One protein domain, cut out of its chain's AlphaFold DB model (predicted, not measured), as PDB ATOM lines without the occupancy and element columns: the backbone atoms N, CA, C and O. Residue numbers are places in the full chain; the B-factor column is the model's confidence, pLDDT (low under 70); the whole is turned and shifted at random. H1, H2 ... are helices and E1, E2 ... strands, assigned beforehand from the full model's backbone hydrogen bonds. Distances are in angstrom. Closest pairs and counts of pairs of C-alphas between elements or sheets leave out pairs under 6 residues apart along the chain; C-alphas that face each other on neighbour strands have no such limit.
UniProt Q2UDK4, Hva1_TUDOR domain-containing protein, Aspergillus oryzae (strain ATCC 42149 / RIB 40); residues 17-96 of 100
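What this domain is: This is residues 17 to 96 of the 100 residues of the protein "Hva1_TUDOR domain-containing protein" of Aspergillus oryzae (strain ATCC 42149 / RIB 40) (UniProt Q2UDK4). A small, strongly twisted and curled sheet of two hairpins, E1 with E2 and E3 with E4, makes the body, with the short helix H1 near the last residues of E2. A long low-confidence loop leads from H1 out to the small helix H2, and residues 55 to 69 stick out from the body. The printed part has 80 residues, in the order E1, E2, H1, H2, E3, E4; the sheet runs E1, E2, E3, E4, all antiparallel. The class is mixed, helices and strands, with 39 residues in named elements, under half. It is only just compact, close to loose, with a radius of gyration of the C-alphas of 13.7 A and spans of 41 by 30 by 19 A.

Where its parts are: E1, residues 19 to 24, begins at C-alpha 19 (-16.438, 34.489, -22.134) and is 16.8 A long. E2, residues 27 to 37, is 24.5 A long and bends by 86 degrees at residue 34. H1 is residues 40 to 45 and H2 residues 67 to 73, 10.5 A long. E3, residues 76 to 80, is 13.1 A long; E4, residues 86 to 89, ends at C-alpha 89 (-29.301, 33.714, -25.613).

How they stand to each other: E1 and E2 form a hairpin, with N 22 and O 29 2.9 A apart, within hydrogen-bond range. E2 pairs with E1 over residues 27 to 32 and with E3 over 33 to 37, where N 37 and O 76 are 2.8 A apart. The hairpin E3 and E4 has N 87 and O 79 at 2.8 A. H1 is on the sheet at a height of 9.0 A; the closest C-alphas of E2 and H1, Val 37 and Ala 43, are 6.1 A apart. H2 is not on the sheet and is apart from H1. Every O i to N i+4 pair is within range in H1, and 2 of 3 in H2.

The domain as a whole: The farthest C-alphas, Glu 65 and Arg 83, are 41.1 A apart. The printed part has no cut. The link from H1 to H2, 21 residues, is long. Mean pLDDT of the printed part is 76.8; residues 49 to 74 are under 70.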
ATOM      1  N   GLY A  17     -15.616  38.132 -28.132       95.19
ATOM      2  CA  GLY A  17     -14.432  37.614 -27.442       95.19
ATOM      3  C   GLY A  17     -14.571  37.489 -25.920       95.19
ATOM      4  O   GLY A  17     -13.747  36.832 -25.286       95.19
ATOM      5  N   ASP A  18     -15.608  38.067 -25.303       96.25
ATOM      6  CA  ASP A  18     -15.861  37.837 -23.879       96.25
ATOM      7  C   ASP A  18     -16.323  36.398 -23.642       96.25
ATOM      8  O   ASP A  18     -17.055  35.820 -24.444       96.25
ATOM      9  N   TYR A  19     -15.958  35.816 -22.503       96.50
ATOM     10  CA  TYR A  19     -16.438  34.489 -22.134       96.50
ATOM     11  C   TYR A  19     -17.697  34.603 -21.278       96.50
ATOM     12  O   TYR A  19     -17.718  35.297 -20.262       96.50
ATOM     13  N   VAL A  20     -18.763  33.919 -21.685       96.81
ATOM     14  CA  VAL A  20     -20.072  33.986 -21.029       96.81
ATOM     15  C   VAL A  20     -20.505  32.630 -20.498       96.81
ATOM     16  O   VAL A  20     -20.177  31.574 -21.042       96.81
ATOM     17  N   PHE A  21     -21.287  32.663 -19.426       96.62
ATOM     18  CA  PHE A  21     -21.826  31.493 -18.756       96.62
ATOM     19  C   PHE A  21     -23.331  31.630 -18.532       96.62
ATOM     20  O   PHE A  21     -23.849  32.683 -18.159       96.62
ATOM     21  N   THR A  22     -24.056  30.526 -18.692       95.25
ATOM     22  CA  THR A  22     -25.426  30.406 -18.196       95.25
ATOM     23  C   THR A  22     -25.730  29.001 -17.698       95.25
ATOM     24  O   THR A  22     -25.327  27.986 -18.276       95.25
ATOM     25  N   ARG A  23     -26.473  28.924 -16.592       93.62
ATOM     26  CA  ARG A  23     -26.871  27.662 -15.966       93.62
ATOM     27  C   ARG A  23     -28.220  27.198 -16.506       93.62
ATOM     28  O   ARG A  23     -29.176  27.964 -16.558       93.62
ATOM     29  N   ILE A  24     -28.334  25.903 -16.792       90.19
ATOM     30  CA  ILE A  24     -29.591  25.248 -17.170       90.19
ATOM     31  C   ILE A  24     -29.906  24.081 -16.227       90.19
ATOM     32  O   ILE A  24     -29.086  23.646 -15.413       90.19
ATOM     33  N   ARG A  25     -31.123  23.537 -16.313       90.31
ATOM     34  CA  ARG A  25     -31.470  22.332 -15.554       90.31
ATOM     35  C   ARG A  25     -30.615  21.161 -16.045       90.31
ATOM     36  O   ARG A  25     -30.765  20.725 -17.180       90.31
ATOM     37  N   GLY A  26     -29.758  20.646 -15.165       93.19
ATOM     38  CA  GLY A  26     -28.886  19.509 -15.466       93.19
ATOM     39  C   GLY A  26     -27.605  19.860 -16.231       93.19
ATOM     40  O   GLY A  26     -26.979  18.951 -16.763       93.19
ATOM     41  N   GLY A  27     -27.204  21.136 -16.299       94.56
ATOM     42  CA  GLY A  27     -25.943  21.520 -16.937       94.56
ATOM     43  C   GLY A  27     -25.736  23.029 -17.050       94.56
ATOM     44  O   GLY A  27     -26.353  23.817 -16.333       94.56
ATOM     45  N   SER A  28     -24.880  23.423 -17.983       95.56
ATOM     46  CA  SER A  28     -24.593  24.813 -18.335       95.56
ATOM     47  C   SER A  28     -24.308  24.935 -19.828       95.56
ATOM     48  O   SER A  28     -23.989  23.942 -20.484       95.56
ATOM     49  N   HIS A  29     -24.414  26.155 -20.338       96.88
ATOM     50  CA  HIS A  29     -23.790  26.568 -21.585       96.88
ATOM     51  C   HIS A  29     -22.746  27.624 -21.241       96.88
ATOM     52  O   HIS A  29     -23.041  28.552 -20.488       96.88
ATOM     53  N   GLN A  30     -21.538  27.456 -21.757       96.88
ATOM     54  CA  GLN A  30     -20.459  28.417 -21.577       96.88
ATOM     55  C   GLN A  30     -19.571  28.446 -22.811       96.88
ATOM     56  O   GLN A  30     -19.348  27.391 -23.406       96.88
ATOM     57  N   GLY A  31     -19.077  29.622 -23.167       97.00
ATOM     58  CA  GLY A  31     -18.221  29.801 -24.330       97.00
ATOM     59  C   GLY A  31     -17.898  31.261 -24.598       97.00
ATOM     60  O   GLY A  31     -18.426  32.157 -23.940       97.00
ATOM     61  N   GLU A  32     -17.026  31.470 -25.574       97.31
ATOM     62  CA  GLU A  32     -16.623  32.787 -26.056       97.31
ATOM     63  C   GLU A  32     -17.707  33.381 -26.965       97.31
ATOM     64  O   GLU A  32     -18.263  32.684 -27.819       97.31
ATOM     65  N   VAL A  33     -18.031  34.658 -26.768       95.94
ATOM     66  CA  VAL A  33     -19.017  35.385 -27.568       95.94
ATOM     67  C   VAL A  33     -18.485  35.578 -28.977       95.94
ATOM     68  O   VAL A  33     -17.481  36.251 -29.190       95.94
ATOM     69  N   GLU A  34     -19.207  35.038 -29.951       95.31
ATOM     70  CA  GLU A  34     -18.864  35.165 -31.367       95.31
ATOM     71  C   GLU A  34     -19.474  36.418 -31.979       95.31
ATOM     72  O   GLU A  34     -18.861  37.055 -32.832       95.31
ATOM     73  N   ARG A  35     -20.708  36.740 -31.577       91.62
ATOM     74  CA  ARG A  35     -21.489  37.820 -32.174       91.62
ATOM     75  C   ARG A  35     -22.593  38.297 -31.242       91.62
ATOM     76  O   ARG A  35     -23.151  37.520 -30.458       91.62
ATOM     77  N   ILE A  36     -22.940  39.573 -31.366       91.12
ATOM     78  CA  ILE A  36     -24.066  40.198 -30.673       91.12
ATOM     79  C   ILE A  36     -25.071  40.653 -31.724       91.12
ATOM     80  O   ILE A  36     -24.879  41.683 -32.361       91.12
ATOM     81  N   VAL A  37     -26.146  39.884 -31.862       88.38
ATOM     82  CA  VAL A  37     -27.208  40.136 -32.833       88.38
ATOM     83  C   VAL A  37     -28.152  41.191 -32.279       88.38
ATOM     84  O   VAL A  37     -28.750  40.970 -31.225       88.38
ATOM     85  N   MET A  38     -28.284  42.327 -32.966       81.12
ATOM     86  CA  MET A  38     -29.145  43.440 -32.525       81.12
ATOM     87  C   MET A  38     -30.304  43.743 -33.483       81.12
ATOM     88  O   MET A  38     -31.281  44.368 -33.064       81.12
ATOM     89  N   ASP A  39     -30.214  43.309 -34.740       77.31
ATOM     90  CA  ASP A  39     -31.218  43.561 -35.772       77.31
ATOM     91  C   ASP A  39     -31.771  42.271 -36.401       77.31
ATOM     92  O   ASP A  39     -31.253  41.169 -36.216       77.31
ATOM     93  N   GLU A  40     -32.899  42.409 -37.098       72.88
ATOM     94  CA  GLU A  40     -33.611  41.281 -37.707       72.88
ATOM     95  C   GLU A  40     -32.839  40.662 -38.879       72.88
ATOM     96  O   GLU A  40     -32.892  39.447 -39.069       72.88
ATOM     97  N   GLN A  41     -32.096  41.476 -39.635       76.75
ATOM     98  CA  GLN A  41     -31.327  41.002 -40.781       76.75
ATOM     99  C   GLN A  41     -30.187  40.086 -40.319       76.75
ATOM    100  O   GLN A  41     -30.032  38.977 -40.821       76.75
ATOM    101  N   GLU A  42     -29.427  40.519 -39.318       79.12
ATOM    102  CA  GLU A  42     -28.346  39.755 -38.710       79.12
ATOM    103  C   GLU A  42     -28.878  38.473 -38.050       79.12
ATOM    104  O   GLU A  42     -28.249  37.418 -38.136       79.12
ATOM    105  N   ALA A  43     -30.073  38.518 -37.451       78.00
ATOM    106  CA  ALA A  43     -30.722  37.327 -36.908       78.00
ATOM    107  C   ALA A  43     -31.055  36.289 -37.994       78.00
ATOM    108  O   ALA A  43     -30.851  35.089 -37.773       78.00
ATOM    109  N   GLU A  44     -31.545  36.732 -39.157       79.62
ATOM    110  CA  GLU A  44     -31.819  35.865 -40.307       79.62
ATOM    111  C   GLU A  44     -30.525  35.268 -40.875       79.62
ATOM    112  O   GLU A  44     -30.449  34.051 -41.069       79.62
ATOM    113  N   GLU A  45     -29.489  36.093 -41.056       83.06
ATOM    114  CA  GLU A  45     -28.164  35.666 -41.524       83.06
ATOM    115  C   GLU A  45     -27.530  34.629 -40.580       83.06
ATOM    116  O   GLU A  45     -26.996  33.611 -41.030       83.06
ATOM    117  N   GLU A  46     -27.647  34.827 -39.265       81.38
ATOM    118  CA  GLU A  46     -27.113  33.908 -38.256       81.38
ATOM    119  C   GLU A  46     -27.986  32.664 -38.019       81.38
ATOM    120  O   GLU A  46     -27.590  31.749 -37.275       81.38
ATOM    121  N   GLY A  47     -29.174  32.608 -38.632       77.38
ATOM    122  CA  GLY A  47     -30.164  31.555 -38.415       77.38
ATOM    123  C   GLY A  47     -30.672  31.505 -36.969       77.38
ATOM    124  O   GLY A  47     -31.089  30.447 -36.479       77.38
ATOM    125  N   VAL A  48     -30.609  32.632 -36.256       73.75
ATOM    126  CA  VAL A  48     -31.115  32.766 -34.891       73.75
ATOM    127  C   VAL A  48     -32.635  32.874 -34.972       73.75
ATOM    128  O   VAL A  48     -33.186  33.785 -35.577       73.75
ATOM    129  N   LYS A  49     -33.354  31.914 -34.381       62.31
ATOM    130  CA  LYS A  49     -34.827  31.924 -34.404       62.31
ATOM    131  C   LYS A  49     -35.388  33.180 -33.702       62.31
ATOM    132  O   LYS A  49     -35.076  33.406 -32.537       62.31
ATOM    133  N   ASN A  50     -36.251  33.916 -34.410       58.41
ATOM    134  CA  ASN A  50     -36.979  35.136 -34.007       58.41
ATOM    135  C   ASN A  50     -38.044  34.883 -32.898       58.41
ATOM    136  O   ASN A  50     -38.722  33.850 -32.988       58.41
ATOM    137  N   PRO A  51     -38.370  35.815 -31.969       47.72
ATOM    138  CA  PRO A  51     -37.564  36.709 -31.115       47.72
ATOM    139  C   PRO A  51     -37.396  36.058 -29.698       47.72
ATOM    140  O   PRO A  51     -37.594  34.841 -29.594       47.72
ATOM    141  N   PRO A  52     -36.965  36.736 -28.604       44.34
ATOM    142  CA  PRO A  52     -36.309  36.060 -27.481       44.34
ATOM    143  C   PRO A  52     -37.275  35.101 -26.783       44.34
ATOM    144  O   PRO A  52     -38.500  35.227 -26.854       44.34
ATOM    145  N   LYS A  53     -36.731  34.164 -26.006       45.78
ATOM    146  CA  LYS A  53     -37.530  33.361 -25.072       45.78
ATOM    147  C   LYS A  53     -38.045  34.250 -23.932       45.78
ATOM    148  O   LYS A  53     -37.585  34.136 -22.799       45.78
ATOM    149  N   VAL A  54     -38.994  35.141 -24.213       48.25
ATOM    150  CA  VAL A  54     -39.681  35.908 -23.180       48.25
ATOM    151  C   VAL A  54     -40.487  34.933 -22.333       48.25
ATOM    152  O   VAL A  54     -41.271  34.123 -22.841       48.25
ATOM    153  N   ARG A  55     -40.354  35.040 -21.011       41.81
ATOM    154  CA  ARG A  55     -41.436  34.612 -20.132       41.81
ATOM    155  C   ARG A  55     -42.593  35.564 -20.391       41.81
ATOM    156  O   ARG A  55     -42.511  36.725 -20.012       41.81
ATOM    157  N   TRP A  56     -43.667  35.078 -21.001       37.66
ATOM    158  CA  TRP A  56     -44.922  35.818 -21.048       37.66
ATOM    159  C   TRP A  56     -45.382  36.076 -19.612       37.66
ATOM    160  O   TRP A  56     -45.954  35.197 -18.964       37.66
ATOM    161  N   SER A  57     -45.115  37.270 -19.082       41.81
ATOM    162  CA  SER A  57     -45.912  37.751 -17.965       41.81
ATOM    163  C   SER A  57     -47.300  38.051 -18.531       41.81
ATOM    164  O   SER A  57     -47.444  38.554 -19.647       41.81
ATOM    165  N   ARG A  58     -48.346  37.682 -17.794       44.16
ATOM    166  CA  ARG A  58     -49.746  37.798 -18.236       44.16
ATOM    167  C   ARG A  58     -50.154  39.257 -18.557       44.16
ATOM    168  O   ARG A  58     -51.208  39.454 -19.144       44.16
ATOM    169  N   LEU A  59     -49.311  40.232 -18.205       48.75
ATOM    170  CA  LEU A  59     -49.478  41.677 -18.384       48.75
ATOM    171  C   LEU A  59     -49.067  42.213 -19.770       48.75
ATOM    172  O   LEU A  59     -49.477  43.311 -20.118       48.75
ATOM    173  N   CYS A  60     -48.323  41.467 -20.594       48.84
ATOM    174  CA  CYS A  60     -47.799  41.989 -21.872       48.84
ATOM    175  C   CYS A  60     -48.790  41.959 -23.057       48.84
ATOM    176  O   CYS A  60     -48.376  42.194 -24.187       48.84
ATOM    177  N   ARG A  61     -50.070  41.616 -22.854       47.62
ATOM    178  CA  ARG A  61     -51.035  41.492 -23.968       47.62
ATOM    179  C   ARG A  61     -51.761  42.798 -24.303       47.62
ATOM    180  O   ARG A  61     -52.177  42.960 -25.444       47.62
ATOM    181  N   ASP A  62     -51.863  43.715 -23.343       49.28
ATOM    182  CA  ASP A  62     -52.813  44.830 -23.438       49.28
ATOM    183  C   ASP A  62     -52.148  46.216 -23.513       49.28
ATOM    184  O   ASP A  62     -52.848  47.208 -23.683       49.28
ATOM    185  N   PHE A  63     -50.816  46.315 -23.394       47.97
ATOM    186  CA  PHE A  63     -50.125  47.609 -23.309       47.97
ATOM    187  C   PHE A  63     -48.669  47.515 -23.794       47.97
ATOM    188  O   PHE A  63     -47.736  47.472 -22.997       47.97
ATOM    189  N   VAL A  64     -48.452  47.423 -25.107       52.56
ATOM    190  CA  VAL A  64     -47.126  47.678 -25.701       52.56
ATOM    191  C   VAL A  64     -47.287  48.880 -26.620       52.56
ATOM    192  O   VAL A  64     -47.496  48.737 -27.820       52.56
ATOM    193  N   GLU A  65     -47.317  50.069 -26.021       52.47
ATOM    194  CA  GLU A  65     -47.449  51.340 -26.749       52.47
ATOM    195  C   GLU A  65     -46.085  51.883 -27.221       52.47
ATOM    196  O   GLU A  65     -46.049  52.725 -28.114       52.47
ATOM    197  N   ASP A  66     -44.968  51.354 -26.697       51.03
ATOM    198  CA  ASP A  66     -43.614  51.823 -27.002       51.03
ATOM    199  C   ASP A  66     -42.754  50.774 -27.730       51.03
ATOM    200  O   ASP A  66     -42.517  49.660 -27.263       51.03
ATOM    201  N   ILE A  67     -42.219  51.174 -28.888       48.34
ATOM    202  CA  ILE A  67     -41.348  50.369 -29.767       48.34
ATOM    203  C   ILE A  67     -40.008  50.017 -29.083       48.34
ATOM    204  O   ILE A  67     -39.377  49.007 -29.409       48.34
ATOM    205  N   ALA A  68     -39.578  50.815 -28.100       46.03
ATOM    206  CA  ALA A  68     -38.332  50.605 -27.362       46.03
ATOM    207  C   ALA A  68     -38.319  49.282 -26.571       46.03
ATOM    208  O   ALA A  68     -37.298  48.594 -26.567       46.03
ATOM    209  N   ASP A  69     -39.456  48.871 -25.995       49.16
ATOM    210  CA  ASP A  69     -39.550  47.616 -25.241       49.16
ATOM    211  C   ASP A  69     -39.448  46.395 -26.160       49.16
ATOM    212  O   ASP A  69     -38.798  45.417 -25.805       49.16
ATOM    213  N   ILE A  70     -39.994  46.445 -27.379       47.59
ATOM    214  CA  ILE A  70     -39.845  45.359 -28.368       47.59
ATOM    215  C   ILE A  70     -38.379  45.218 -28.813       47.59
ATOM    216  O   ILE A  70     -37.909  44.106 -29.041       47.59
ATOM    217  N   THR A  71     -37.643  46.328 -28.880       46.66
ATOM    218  CA  THR A  71     -36.254  46.358 -29.368       46.66
ATOM    219  C   THR A  71     -35.270  45.718 -28.376       46.66
ATOM    220  O   THR A  71     -34.315  45.068 -28.783       46.66
ATOM    221  N   ILE A  72     -35.514  45.822 -27.062       47.81
ATOM    222  CA  ILE A  72     -34.694  45.143 -26.034       47.81
ATOM    223  C   ILE A  72     -34.849  43.617 -26.128       47.81
ATOM    224  O   ILE A  72     -33.921  42.859 -25.855       47.81
ATOM    225  N   HIS A  73     -36.014  43.154 -26.577       52.81
ATOM    226  CA  HIS A  73     -36.298  41.736 -26.713       52.81
ATOM    227  C   HIS A  73     -35.544  41.094 -27.897       52.81
ATOM    228  O   HIS A  73     -35.338  39.890 -27.886       52.81
ATOM    229  N   THR A  74     -35.056  41.822 -28.899       62.50
ATOM    230  CA  THR A  74     -34.410  41.183 -30.065       62.50
ATOM    231  C   THR A  74     -32.922  40.890 -29.886       62.50
ATOM    232  O   THR A  74     -32.370  40.134 -30.684       62.50
ATOM    233  N   ILE A  75     -32.274  41.436 -28.850       80.62
ATOM    234  CA  ILE A  75     -30.826  41.290 -28.687       80.62
ATOM    235  C   ILE A  75     -30.478  39.866 -28.252       80.62
ATOM    236  O   ILE A  75     -30.959  39.367 -27.233       80.62
ATOM    237  N   GLN A  76     -29.603  39.218 -29.018       86.94
ATOM    238  CA  GLN A  76     -29.173  37.849 -28.772       86.94
ATOM    239  C   GLN A  76     -27.650  37.756 -28.828       86.94
ATOM    240  O   GLN A  76     -27.017  38.126 -29.813       86.94
ATOM    241  N   VAL A  77     -27.062  37.201 -27.776       91.69
ATOM    242  CA  VAL A  77     -25.637  36.875 -27.729       91.69
ATOM    243  C   VAL A  77     -25.456  35.464 -28.271       91.69
ATOM    244  O   VAL A  77     -26.094  34.522 -27.783       91.69
ATOM    245  N   VAL A  78     -24.613  35.333 -29.293       93.94
ATOM    246  CA  VAL A  78     -24.330  34.077 -29.988       93.94
ATOM    247  C   VAL A  78     -22.946  33.571 -29.600       93.94
ATOM    248  O   VAL A  78     -21.971  34.317 -29.644       93.94
ATOM    249  N   PHE A  79     -22.872  32.302 -29.210       95.50
ATOM    250  CA  PHE A  79     -21.628  31.616 -28.866       95.50
ATOM    251  C   PHE A  79     -21.752  30.108 -29.098       95.50
ATOM    252  O   PHE A  79     -22.859  29.556 -29.096       95.50
ATOM    253  N   HIS A  80     -20.626  29.413 -29.250       96.19
ATOM    254  CA  HIS A  80     -20.595  27.956 -29.151       96.19
ATOM    255  C   HIS A  80     -20.341  27.530 -27.709       96.19
ATOM    256  O   HIS A  80     -19.435  28.028 -27.048       96.19
ATOM    257  N   ASP A  81     -21.150  26.596 -27.212       95.88
ATOM    258  CA  ASP A  81     -20.965  26.063 -25.868       95.88
ATOM    259  C   ASP A  81     -19.759  25.106 -25.780       95.88
ATOM    260  O   ASP A  81     -19.188  24.669 -26.782       95.88
ATOM    261  N   GLN A  82     -19.429  24.673 -24.565       95.50
ATOM    262  CA  GLN A  82     -18.355  23.723 -24.271       95.50
ATOM    263  C   GLN A  82     -18.521  22.327 -24.915       95.50
ATOM    264  O   GLN A  82     -17.674  21.454 -24.737       95.50
ATOM    265  N   ARG A  83     -19.630  22.072 -25.620       95.00
ATOM    266  CA  ARG A  83     -19.922  20.844 -26.373       95.00
ATOM    267  C   ARG A  83     -19.979  21.098 -27.885       95.00
ATOM    268  O   ARG A  83     -20.362  20.188 -28.622       95.00
ATOM    269  N   GLY A  84     -19.631  22.302 -28.341       94.75
ATOM    270  CA  GLY A  84     -19.671  22.711 -29.745       94.75
ATOM    271  C   GLY A  84     -21.081  22.996 -30.268       94.75
ATOM    272  O   GLY A  84     -21.307  22.950 -31.474       94.75
ATOM    273  N   LYS A  85     -22.061  23.253 -29.396       93.75
ATOM    274  CA  LYS A  85     -23.425  23.609 -29.804       93.75
ATOM    275  C   LYS A  85     -23.555  25.128 -29.934       93.75
ATOM    276  O   LYS A  85     -23.315  25.829 -28.958       93.75
ATOM    277  N   LYS A  86     -24.041  25.621 -31.079       93.50
ATOM    278  CA  LYS A  86     -24.406  27.039 -31.262       93.50
ATOM    279  C   LYS A  86     -25.570  27.417 -30.337       93.50
ATOM    280  O   LYS A  86     -26.631  26.777 -30.356       93.50
ATOM    281  N   VAL A  87     -25.377  28.445 -29.522       92.62
ATOM    282  CA  VAL A  87     -26.344  28.984 -28.563       92.62
ATOM    283  C   VAL A  87     -26.583  30.449 -28.896       92.62
ATOM    284  O   VAL A  87     -25.639  31.201 -29.082       92.62
ATOM    285  N   ALA A  88     -27.852  30.846 -28.946       91.75
ATOM    286  CA  ALA A  88     -28.269  32.242 -28.992       91.75
ATOM    287  C   ALA A  88     -29.120  32.521 -27.749       91.75
ATOM    288  O   ALA A  88     -30.113  31.814 -27.510       91.75
ATOM    289  N   HIS A  89     -28.715  33.490 -26.934       89.25
ATOM    290  CA  HIS A  89     -29.301  33.714 -25.613       89.25
ATOM    291  C   HIS A  89     -29.518  35.198 -25.312       89.25
ATOM    292  O   HIS A  89     -28.759  36.042 -25.779       89.25
ATOM    293  N   ASN A  90     -30.517  35.497 -24.477       87.81
ATOM    294  CA  ASN A  90     -30.733  36.850 -23.974       87.81
ATOM    295  C   ASN A  90     -29.528  37.251 -23.095       87.81
ATOM    296  O   ASN A  90     -29.248  36.518 -22.133       87.81
ATOM    297  N   PRO A  91     -28.850  38.378 -23.379       90.56
ATOM    298  CA  PRO A  91     -27.715  38.863 -22.595       90.56
ATOM    299  C   PRO A  91     -28.028  39.034 -21.099       90.56
ATOM    300  O   PRO A  91     -27.241  38.586 -20.270       90.56
ATOM    301  N   GLU A  92     -29.222  39.507 -20.724       88.50
ATOM    302  CA  GLU A  92     -29.631  39.756 -19.321       88.50
ATOM    303  C   GLU A  92     -29.769  38.484 -18.463       88.50
ATOM    304  O   GLU A  92     -30.144  38.514 -17.290       88.50
ATOM    305  N   THR A  93     -29.522  37.322 -19.058       89.19
ATOM    306  CA  THR A  93     -29.558  36.019 -18.380       89.19
ATOM    307  C   THR A  93     -28.221  35.282 -18.451       89.19
ATOM    308  O   THR A  93     -28.107  34.156 -17.950       89.19
ATOM    309  N   LEU A  94     -27.223  35.910 -19.070       93.62
ATOM    310  CA  LEU A  94     -25.838  35.476 -19.089       93.62
ATOM    311  C   LEU A  94     -25.072  36.124 -17.935       93.62
ATOM    312  O   LEU A  94     -25.504  37.116 -17.350       93.62
ATOM    313  N   GLU A  95     -23.946  35.514 -17.606       95.69
ATOM    314  CA  GLU A  95     -22.925  36.027 -16.702       95.69
ATOM    315  C   GLU A  95     -21.635  36.148 -17.501       95.69
ATOM    316  O   GLU A  95     -21.181  35.146 -18.067       95.69
ATOM    317  N   LYS A  96     -21.077  37.355 -17.590       95.25
ATOM    318  CA  LYS A  96     -19.743  37.555 -18.148       95.25
ATOM    319  C   LYS A  96     -18.715  37.055 -17.134       95.25
ATOM    320  O   LYS A  96     -18.774  37.401 -15.959       95.25
TER     321      LYS A  96